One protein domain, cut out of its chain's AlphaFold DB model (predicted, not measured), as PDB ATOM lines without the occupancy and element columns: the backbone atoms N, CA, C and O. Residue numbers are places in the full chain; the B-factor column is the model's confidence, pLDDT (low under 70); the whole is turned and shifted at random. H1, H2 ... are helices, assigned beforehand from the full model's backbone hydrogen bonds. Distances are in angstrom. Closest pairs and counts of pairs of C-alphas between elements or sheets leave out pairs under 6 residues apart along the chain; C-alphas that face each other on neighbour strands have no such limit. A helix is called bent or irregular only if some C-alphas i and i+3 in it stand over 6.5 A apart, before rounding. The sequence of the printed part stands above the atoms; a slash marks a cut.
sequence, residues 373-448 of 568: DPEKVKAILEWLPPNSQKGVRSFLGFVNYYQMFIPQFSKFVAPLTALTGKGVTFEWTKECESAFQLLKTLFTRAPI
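This is residues 373 to 448 of the 568 residues of an uncharacterized protein of Sordaria macrospora (strain ATCC MYA-333 / DSM 997 / K(L3346) / K-hell) (UniProt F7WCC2). What is the shape? H4, the longest helix, H3 and H2 lie side by side in a triangle, and H1 packs on residues 440 to 444 of H4. What makes it? 76 residues with four named helices, H1 to H4, no named strand: all helix, compact, radius of gyration of the C-alphas 11.9 A, spans 39 by 23 by 20 A.

Where is H4? Residues 430 to 444 run 21.6 A, from C-alpha (21.068, -41.976, 56.654) to (14.296, -56.047, 41.708). And the others? H3 is residues 409 to 418, irregular, with C-alphas 412 and 415 7.3 A apart; H2 is 389 to 401, 18.4 A; H1 is 374 to 381.

What touches H4? H3 does, closest C-alphas Pro 415 and Cys 432, 5.5 A, a helical hairpin. H1 does, at Leu 381 and Lys 440, 5.6 A. And H2? Its residues 392 to 396 alone touch H3, closest C-alphas Val 392 and Leu 416, 6.7 A, a helical hairpin at a shallow tilt of 14 degrees. Are the backbones in range? Every O i to N i+4 pair is in H1, 8 of 9 in H2, 4 of 6 in H3, 10 of 11 in H4.

How large? The farthest C-alphas, Gly 423 and Ile 448, are 39.3 A apart. Any cut or weak place? The printed part has no cut, the H3 to H4 link is long, and no printed residue is under 70 in pLDDT.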
ATOM      1  N   ASP A 373      18.439 -55.858  31.796       85.94
ATOM      2  CA  ASP A 373      19.268 -57.067  31.837       85.94
ATOM      3  C   ASP A 373      19.479 -57.538  33.296       85.94
ATOM      4  O   ASP A 373      20.042 -56.784  34.099       85.94
ATOM      5  N   PRO A 374      19.084 -58.775  33.666       86.12
ATOM      6  CA  PRO A 374      19.255 -59.302  35.018       86.12
ATOM      7  C   PRO A 374      20.702 -59.289  35.518       86.12
ATOM      8  O   PRO A 374      20.916 -59.148  36.720       86.12
ATOM      9  N   GLU A 375      21.707 -59.373  34.639       85.44
ATOM     10  CA  GLU A 375      23.116 -59.223  35.039       85.44
ATOM     11  C   GLU A 375      23.435 -57.795  35.502       85.44
ATOM     12  O   GLU A 375      24.224 -57.588  36.425       85.44
ATOM     13  N   LYS A 376      22.808 -56.793  34.877       84.31
ATOM     14  CA  LYS A 376      22.980 -55.370  35.199       84.31
ATOM     15  C   LYS A 376      22.188 -54.996  36.446       84.31
ATOM     16  O   LYS A 376      22.710 -54.273  37.288       84.31
ATOM     17  N   VAL A 377      20.993 -55.565  36.615       84.88
ATOM     18  CA  VAL A 377      20.242 -55.502  37.877       84.88
ATOM     19  C   VAL A 377      21.054 -56.144  39.003       84.88
ATOM     20  O   VAL A 377      21.259 -55.512  40.034       84.88
ATOM     21  N   LYS A 378      21.615 -57.342  38.798       85.44
ATOM     22  CA  LYS A 378      22.495 -57.996  39.779       85.44
ATOM     23  C   LYS A 378      23.701 -57.123  40.147       85.44
ATOM     24  O   LYS A 378      23.983 -56.970  41.330       85.44
ATOM     25  N   ALA A 379      24.341 -56.472  39.173       82.00
ATOM     26  CA  ALA A 379      25.431 -55.532  39.440       82.00
ATOM     27  C   ALA A 379      24.998 -54.315  40.288       82.00
ATOM     28  O   ALA A 379      25.794 -53.826  41.083       82.00
ATOM     29  N   ILE A 380      23.745 -53.845  40.175       84.75
ATOM     30  CA  ILE A 380      23.174 -52.823  41.079       84.75
ATOM     31  C   ILE A 380      22.975 -53.395  42.494       84.75
ATOM     32  O   ILE A 380      23.267 -52.716  43.477       84.75
ATOM     33  N   LEU A 381      22.510 -54.643  42.622       84.81
ATOM     34  CA  LEU A 381      22.292 -55.305  43.918       84.81
ATOM     35  C   LEU A 381      23.596 -55.592  44.672       84.81
ATOM     36  O   LEU A 381      23.652 -55.424  45.890       84.81
ATOM     37  N   GLU A 382      24.652 -55.962  43.954       86.06
ATOM     38  CA  GLU A 382      25.990 -56.204  44.508       86.06
ATOM     39  C   GLU A 382      26.793 -54.902  44.710       86.06
ATOM     40  O   GLU A 382      27.841 -54.918  45.352       86.06
ATOM     41  N   TRP A 383      26.292 -53.755  44.229       86.88
ATOM     42  CA  TRP A 383      26.961 -52.458  44.371       86.88
ATOM     43  C   TRP A 383      27.093 -52.054  45.851       86.88
ATOM     44  O   TRP A 383      26.097 -52.006  46.586       86.88
ATOM     45  N   LEU A 384      28.319 -51.735  46.278       85.38
ATOM     46  CA  LEU A 384      28.641 -51.272  47.634       85.38
ATOM     47  C   LEU A 384      28.327 -49.773  47.809       85.38
ATOM     48  O   LEU A 384      28.519 -49.016  46.854       85.38
ATOM     49  N   PRO A 385      27.886 -49.310  48.998       83.69
ATOM     50  CA  PRO A 385      27.628 -47.892  49.259       83.69
ATOM     51  C   PRO A 385      28.813 -47.000  48.836       83.69
ATOM     52  O   PRO A 385      29.927 -47.181  49.336       83.69
ATOM     53  N   PRO A 386      28.624 -46.055  47.894       85.44
ATOM     54  CA  PRO A 386      29.712 -45.203  47.432       85.44
ATOM     55  C   PRO A 386      30.314 -44.350  48.553       85.44
ATOM     56  O   PRO A 386      29.613 -43.599  49.217       85.44
ATOM     57  N   ASN A 387      31.639 -44.384  48.691       83.12
ATOM     58  CA  ASN A 387      32.399 -43.629  49.698       83.12
ATOM     59  C   ASN A 387      32.993 -42.301  49.175       83.12
ATOM     60  O   ASN A 387      33.845 -41.694  49.821       83.12
ATOM     61  N   SER A 388      32.599 -41.866  47.974       78.62
ATOM     62  CA  SER A 388      33.116 -40.649  47.338       78.62
ATOM     63  C   SER A 388      32.152 -40.088  46.294       78.62
ATOM     64  O   SER A 388      31.396 -40.830  45.663       78.62
ATOM     65  N   GLN A 389      32.246 -38.782  46.010       76.81
ATOM     66  CA  GLN A 389      31.448 -38.136  44.954       76.81
ATOM     67  C   GLN A 389      31.618 -38.805  43.581       76.81
ATOM     68  O   GLN A 389      30.670 -38.863  42.802       76.81
ATOM     69  N   LYS A 390      32.820 -39.315  43.269       73.88
ATOM     70  CA  LYS A 390      33.102 -40.026  42.012       73.88
ATOM     71  C   LYS A 390      32.371 -41.369  41.962       73.88
ATOM     72  O   LYS A 390      31.755 -41.673  40.943       73.88
ATOM     73  N   GLY A 391      32.358 -42.112  43.072       75.62
ATOM     74  CA  GLY A 391      31.547 -43.320  43.222       75.62
ATOM     75  C   GLY A 391      30.049 -43.038  43.065       75.62
ATOM     76  O   GLY A 391      29.381 -43.730  42.302       75.62
ATOM     77  N   VAL A 392      29.536 -41.973  43.694       83.81
ATOM     78  CA  VAL A 392      28.125 -41.567  43.557       83.81
ATOM     79  C   VAL A 392      27.788 -41.167  42.120       83.81
ATOM     80  O   VAL A 392      26.790 -41.639  41.588       83.81
ATOM     81  N   ARG A 393      28.627 -40.366  41.445       80.12
ATOM     82  CA  ARG A 393      28.434 -40.023  40.021       80.12
ATOM     83  C   ARG A 393      28.442 -41.266  39.126       80.12
ATOM     84  O   ARG A 393      27.635 -41.337  38.205       80.12
ATOM     85  N   SER A 394      29.306 -42.244  39.406       76.88
ATOM     86  CA  SER A 394      29.343 -43.515  38.671       76.88
ATOM     87  C   SER A 394      28.074 -44.342  38.884       76.88
ATOM     88  O   SER A 394      27.518 -44.853  37.915       76.88
ATOM     89  N   PHE A 395      27.598 -44.452  40.128       85.12
ATOM     90  CA  PHE A 395      26.351 -45.145  40.450       85.12
ATOM     91  C   PHE A 395      25.151 -44.452  39.794       85.12
ATOM     92  O   PHE A 395      24.398 -45.098  39.074       85.12
ATOM     93  N   LEU A 396      25.019 -43.131  39.965       85.69
ATOM     94  CA  LEU A 396      23.950 -42.332  39.363       85.69
ATOM     95  C   LEU A 396      23.945 -42.431  37.838       85.69
ATOM     96  O   LEU A 396      22.883 -42.634  37.265       85.69
ATOM     97  N   GLY A 397      25.107 -42.357  37.183       80.00
ATOM     98  CA  GLY A 397      25.208 -42.557  35.735       80.00
ATOM     99  C   GLY A 397      24.692 -43.930  35.290       80.00
ATOM    100  O   GLY A 397      23.994 -44.019  34.282       80.00
ATOM    101  N   PHE A 398      24.969 -44.981  36.071       81.62
ATOM    102  CA  PHE A 398      24.478 -46.332  35.802       81.62
ATOM    103  C   PHE A 398      22.966 -46.461  36.030       81.62
ATOM    104  O   PHE A 398      22.256 -46.926  35.143       81.62
ATOM    105  N   VAL A 399      22.435 -46.028  37.180       85.31
ATOM    106  CA  VAL A 399      20.992 -46.164  37.462       85.31
ATOM    107  C   VAL A 399      20.128 -45.241  36.598       85.31
ATOM    108  O   VAL A 399      19.017 -45.616  36.237       85.31
ATOM    109  N   ASN A 400      20.647 -44.079  36.184       84.06
ATOM    110  CA  ASN A 400      19.970 -43.155  35.271       84.06
ATOM    111  C   ASN A 400      19.770 -43.755  33.864       84.06
ATOM    112  O   ASN A 400      18.828 -43.377  33.173       84.06
ATOM    113  N   TYR A 401      20.610 -44.710  33.452       80.06
ATOM    114  CA  TYR A 401      20.433 -45.473  32.210       80.06
ATOM    115  C   TYR A 401      19.174 -46.357  32.241       80.06
ATOM    116  O   TYR A 401      18.497 -46.515  31.231       80.06
ATOM    117  N   TYR A 402      18.827 -46.880  33.421       80.88
ATOM    118  CA  TYR A 402      17.673 -47.757  33.643       80.88
ATOM    119  C   TYR A 402      16.472 -47.034  34.280       80.88
ATOM    120  O   TYR A 402      15.518 -47.684  34.709       80.88
ATOM    121  N   GLN A 403      16.479 -45.697  34.343       82.62
ATOM    122  CA  GLN A 403      15.425 -44.934  35.027       82.62
ATOM    123  C   GLN A 403      14.027 -45.146  34.433       82.62
ATOM    124  O   GLN A 403      13.042 -45.038  35.157       82.62
ATOM    125  N   MET A 404      13.939 -45.496  33.142       81.06
ATOM    126  CA  MET A 404      12.671 -45.713  32.439       81.06
ATOM    127  C   MET A 404      11.818 -46.847  33.024       81.06
ATOM    128  O   MET A 404      10.630 -46.908  32.726       81.06
ATOM    129  N   PHE A 405      12.408 -47.713  33.860       83.56
ATOM    130  CA  PHE A 405      11.733 -48.787  34.597       83.56
ATOM    131  C   PHE A 405      11.225 -48.374  35.986       83.56
ATOM    132  O   PHE A 405      10.482 -49.134  36.605       83.56
ATOM    133  N   ILE A 406      11.631 -47.209  36.505       84.19
ATOM    134  CA  ILE A 406      11.386 -46.812  37.894       84.19
ATOM    135  C   ILE A 406      10.445 -45.593  37.946       84.19
ATOM    136  O   ILE A 406      10.846 -44.496  37.541       84.19
ATOM    137  N   PRO A 407       9.218 -45.720  38.489       81.69
ATOM    138  CA  PRO A 407       8.316 -44.581  38.641       81.69
ATOM    139  C   PRO A 407       8.931 -43.516  39.553       81.69
ATOM    140  O   PRO A 407       9.531 -43.836  40.574       81.69
ATOM    141  N   GLN A 408       8.754 -42.238  39.205       79.75
ATOM    142  CA  GLN A 408       9.179 -41.090  40.024       79.75
ATOM    143  C   GLN A 408      10.681 -41.093  40.402       79.75
ATOM    144  O   GLN A 408      11.066 -40.534  41.430       79.75
ATOM    145  N   PHE A 409      11.541 -41.689  39.563       84.19
ATOM    146  CA  PHE A 409      12.973 -41.915  39.811       84.19
ATOM    147  C   PHE A 409      13.735 -40.719  40.416       84.19
ATOM    148  O   PHE A 409      14.513 -40.908  41.357       84.19
ATOM    149  N   SER A 410      13.476 -39.481  39.959       84.06
ATOM    150  CA  SER A 410      14.137 -38.275  40.491       84.06
ATOM    151  C   SER A 410      13.895 -38.056  41.988       84.06
ATOM    152  O   SER A 410      14.748 -37.462  42.647       84.06
ATOM    153  N   LYS A 411      12.773 -38.541  42.547       84.50
ATOM    154  CA  LYS A 411      12.488 -38.454  43.987       84.50
ATOM    155  C   LYS A 411      13.467 -39.312  44.799       84.50
ATOM    156  O   LYS A 411      13.958 -38.857  45.828       84.50
ATOM    157  N   PHE A 412      13.838 -40.489  44.293       86.00
ATOM    158  CA  PHE A 412      14.759 -41.412  44.965       86.00
ATOM    159  C   PHE A 412      16.236 -41.040  44.785       86.00
ATOM    160  O   PHE A 412      17.008 -41.146  45.733       86.00
ATOM    161  N   VAL A 413      16.654 -40.547  43.612       88.62
ATOM    162  CA  VAL A 413      18.055 -40.115  43.408       88.62
ATOM    163  C   VAL A 413      18.370 -38.721  43.964       88.62
ATOM    164  O   VAL A 413      19.535 -38.318  43.942       88.62
ATOM    165  N   ALA A 414      17.389 -37.965  44.471       87.19
ATOM    166  CA  ALA A 414      17.602 -36.591  44.934       87.19
ATOM    167  C   ALA A 414      18.672 -36.441  46.046       87.19
ATOM    168  O   ALA A 414      19.533 -35.569  45.867       87.19
ATOM    169  N   PRO A 415      18.705 -37.266  47.121       89.00
ATOM    170  CA  PRO A 415      19.745 -37.179  48.156       89.00
ATOM    171  C   PRO A 415      21.138 -37.489  47.597       89.00
ATOM    172  O   PRO A 415      22.077 -36.714  47.765       89.00
ATOM    173  N   LEU A 416      21.247 -38.564  46.811       88.88
ATOM    174  CA  LEU A 416      22.495 -38.976  46.164       88.88
ATOM    175  C   LEU A 416      23.015 -37.905  45.195       88.88
ATOM    176  O   LEU A 416      24.207 -37.613  45.151       88.88
ATOM    177  N   THR A 417      22.121 -37.266  44.439       87.00
ATOM    178  CA  THR A 417      22.487 -36.202  43.493       87.00
ATOM    179  C   THR A 417      23.053 -34.980  44.219       87.00
ATOM    180  O   THR A 417      24.002 -34.370  43.720       87.00
ATOM    181  N   ALA A 418      22.537 -34.646  45.408       86.50
ATOM    182  CA  ALA A 418      23.031 -33.527  46.214       86.50
ATOM    183  C   ALA A 418      24.517 -33.687  46.589       86.50
ATOM    184  O   ALA A 418      25.279 -32.726  46.465       86.50
ATOM    185  N   LEU A 419      24.963 -34.912  46.905       85.31
ATOM    186  CA  LEU A 419      26.374 -35.227  47.186       85.31
ATOM    187  C   LEU A 419      27.320 -34.957  46.006       85.31
ATOM    188  O   LEU A 419      28.531 -34.867  46.193       85.31
ATOM    189  N   THR A 420      26.803 -34.849  44.778       82.62
ATOM    190  CA  THR A 420      27.629 -34.637  43.577       82.62
ATOM    191  C   THR A 420      27.859 -33.164  43.228       82.62
ATOM    192  O   THR A 420      28.577 -32.881  42.262       82.62
ATOM    193  N   GLY A 421      27.278 -32.233  43.994       77.62
ATOM    194  CA  GLY A 421      27.370 -30.789  43.767       77.62
ATOM    195  C   GLY A 421      28.790 -30.222  43.890       77.62
ATOM    196  O   GLY A 421      29.634 -30.723  44.633       77.62
ATOM    197  N   LYS A 422      29.072 -29.135  43.159       76.25
ATOM    198  CA  LYS A 422      30.353 -28.416  43.269       76.25
ATOM    199  C   LYS A 422      30.463 -27.758  44.648       76.25
ATOM    200  O   LYS A 422      29.572 -27.012  45.031       76.25
ATOM    201  N   GLY A 423      31.566 -28.006  45.358       74.19
ATOM    202  CA  GLY A 423      31.829 -27.420  46.680       74.19
ATOM    203  C   GLY A 423      31.080 -28.070  47.851       74.19
ATOM    204  O   GLY A 423      31.213 -27.599  48.972       74.19
ATOM    205  N   VAL A 424      30.320 -29.145  47.614       79.00
ATOM    206  CA  VAL A 424      29.624 -29.896  48.671       79.00
ATOM    207  C   VAL A 424      30.615 -30.816  49.391       79.00
ATOM    208  O   VAL A 424      31.349 -31.558  48.737       79.00
ATOM    209  N   THR A 425      30.637 -30.802  50.725       80.75
ATOM    210  CA  THR A 425      31.383 -31.793  51.521       80.75
ATOM    211  C   THR A 425      30.738 -33.167  51.353       80.75
ATOM    212  O   THR A 425      29.520 -33.295  51.434       80.75
ATOM    213  N   PHE A 426      31.537 -34.204  51.096       84.56
ATOM    214  CA  PHE A 426      31.006 -35.557  50.969       84.56
ATOM    215  C   PHE A 426      30.706 -36.152  52.353       84.56
ATOM    216  O   PHE A 426      31.630 -36.486  53.090       84.56
ATOM    217  N   GLU A 427      29.423 -36.308  52.670       85.94
ATOM    218  CA  GLU A 427      28.930 -36.960  53.883       85.94
ATOM    219  C   GLU A 427      27.820 -37.951  53.509       85.94
ATOM    220  O   GLU A 427      26.836 -37.583  52.868       85.94
ATOM    221  N   TRP A 428      27.977 -39.225  53.871       88.81
ATOM    222  CA  TRP A 428      26.995 -40.263  53.549       88.81
ATOM    223  C   TRP A 428      25.914 -40.332  54.636       88.81
ATOM    224  O   TRP A 428      26.068 -41.024  55.643       88.81
ATOM    225  N   THR A 429      24.832 -39.567  54.460       91.06
ATOM    226  CA  THR A 429      23.746 -39.476  55.452       91.06
ATOM    227  C   THR A 429      22.865 -40.733  55.478       91.06
ATOM    228  O   THR A 429      22.815 -41.515  54.524       91.06
ATOM    229  N   LYS A 430      22.082 -40.906  56.554       91.81
ATOM    230  CA  LYS A 430      21.068 -41.976  56.654       91.81
ATOM    231  C   LYS A 430      20.004 -41.899  55.552       91.81
ATOM    232  O   LYS A 430      19.449 -42.933  55.178       91.81
ATOM    233  N   GLU A 431      19.731 -40.707  55.017       91.25
ATOM    234  CA  GLU A 431      18.821 -40.534  53.878       91.25
ATOM    235  C   GLU A 431      19.465 -41.029  52.581       91.25
ATOM    236  O   GLU A 431      18.785 -41.648  51.766       91.25
ATOM    237  N   CYS A 432      20.775 -40.816  52.405       90.69
ATOM    238  CA  CYS A 432      21.528 -41.337  51.263       90.69
ATOM    239  C   CYS A 432      21.571 -42.870  51.273       90.69
ATOM    240  O   CYS A 432      21.294 -43.485  50.245       90.69
ATOM    241  N   GLU A 433      21.821 -43.487  52.432       92.44
ATOM    242  CA  GLU A 433      21.773 -44.949  52.580       92.44
ATOM    243  C   GLU A 433      20.363 -45.503  52.314       92.44
ATOM    244  O   GLU A 433      20.193 -46.428  51.521       92.44
ATOM    245  N   SER A 434      19.331 -44.891  52.903       92.88
ATOM    246  CA  SER A 434      17.932 -45.289  52.676       92.88
ATOM    247  C   SER A 434      17.533 -45.175  51.200       92.88
ATOM    248  O   SER A 434      16.925 -46.093  50.651       92.88
ATOM    249  N   ALA A 435      17.918 -44.085  50.530       92.06
ATOM    250  CA  ALA A 435      17.693 -43.886  49.100       92.06
ATOM    251  C   ALA A 435      18.436 -44.924  48.242       92.06
ATOM    252  O   ALA A 435      17.872 -45.454  47.284       92.06
ATOM    253  N   PHE A 436      19.680 -45.249  48.598       91.69
ATOM    254  CA  PHE A 436      20.498 -46.249  47.916       91.69
ATOM    255  C   PHE A 436      19.879 -47.653  48.008       91.69
ATOM    256  O   PHE A 436      19.672 -48.298  46.979       91.69
ATOM    257  N   GLN A 437      19.497 -48.103  49.206       91.69
ATOM    258  CA  GLN A 437      18.866 -49.417  49.395       91.69
ATOM    259  C   GLN A 437      17.457 -49.490  48.784       91.69
ATOM    260  O   GLN A 437      17.076 -50.518  48.213       91.69
ATOM    261  N   LEU A 438      16.689 -48.394  48.831       91.00
ATOM    262  CA  LEU A 438      15.390 -48.308  48.164       91.00
ATOM    263  C   LEU A 438      15.530 -48.426  46.641       91.00
ATOM    264  O   LEU A 438      14.814 -49.219  46.038       91.00
ATOM    265  N   LEU A 439      16.487 -47.724  46.021       90.38
ATOM    266  CA  LEU A 439      16.778 -47.863  44.587       90.38
ATOM    267  C   LEU A 439      17.140 -49.307  44.223       90.38
ATOM    268  O   LEU A 439      16.558 -49.862  43.292       90.38
ATOM    269  N   LYS A 440      18.034 -49.947  44.989       89.56
ATOM    270  CA  LYS A 440      18.396 -51.364  44.797       89.56
ATOM    271  C   LYS A 440      17.163 -52.274  44.853       89.56
ATOM    272  O   LYS A 440      17.002 -53.140  43.999       89.56
ATOM    273  N   THR A 441      16.254 -52.027  45.799       89.25
ATOM    274  CA  THR A 441      14.988 -52.768  45.940       89.25
ATOM    275  C   THR A 441      14.023 -52.509  44.779       89.25
ATOM    276  O   THR A 441      13.379 -53.436  44.302       89.25
ATOM    277  N   LEU A 442      13.925 -51.272  44.289       88.62
ATOM    278  CA  LEU A 442      13.062 -50.929  43.158       88.62
ATOM    279  C   LEU A 442      13.514 -51.631  41.868       88.62
ATOM    280  O   LEU A 442      12.669 -52.145  41.139       88.62
ATOM    281  N   PHE A 443      14.824 -51.761  41.631       86.12
ATOM    282  CA  PHE A 443      15.340 -52.504  40.475       86.12
ATOM    283  C   PHE A 443      15.048 -54.018  40.511       86.12
ATOM    284  O   PHE A 443      15.007 -54.626  39.445       86.12
ATOM    285  N   THR A 444      14.768 -54.638  41.671       84.06
ATOM    286  CA  THR A 444      14.296 -56.047  41.708       84.06
ATOM    287  C   THR A 444      12.832 -56.207  41.310       84.06
ATOM    288  O   THR A 444      12.413 -57.304  40.951       84.06
ATOM    289  N   ARG A 445      12.055 -55.120  41.378       83.62
ATOM    290  CA  ARG A 445      10.616 -55.072  41.074       83.62
ATOM    291  C   ARG A 445      10.314 -54.320  39.775       83.62
ATOM    292  O   ARG A 445       9.153 -54.022  39.508       83.62
ATOM    293  N   ALA A 446      11.347 -53.998  38.995       80.62
ATOM    294  CA  ALA A 446      11.227 -53.326  37.711       80.62
ATOM    295  C   ALA A 446      10.296 -54.131  36.776       80.62
ATOM    296  O   ALA A 446      10.563 -55.314  36.539       80.62
ATOM    297  N   PRO A 447       9.205 -53.536  36.260       79.69
ATOM    298  CA  PRO A 447       8.301 -54.229  35.354       79.69
ATOM    299  C   PRO A 447       8.953 -54.438  33.982       79.69
ATOM    300  O   PRO A 447       9.873 -53.718  33.594       79.69
ATOM    301  N   ILE A 448       8.421 -55.392  33.214       81.31
ATOM    302  CA  ILE A 448       8.632 -55.412  31.764       81.31
ATOM    303  C   ILE A 448       7.811 -54.253  31.188       81.31
ATOM    304  O   ILE A 448       6.614 -54.157  31.460       81.31
TER     305      ILE A 448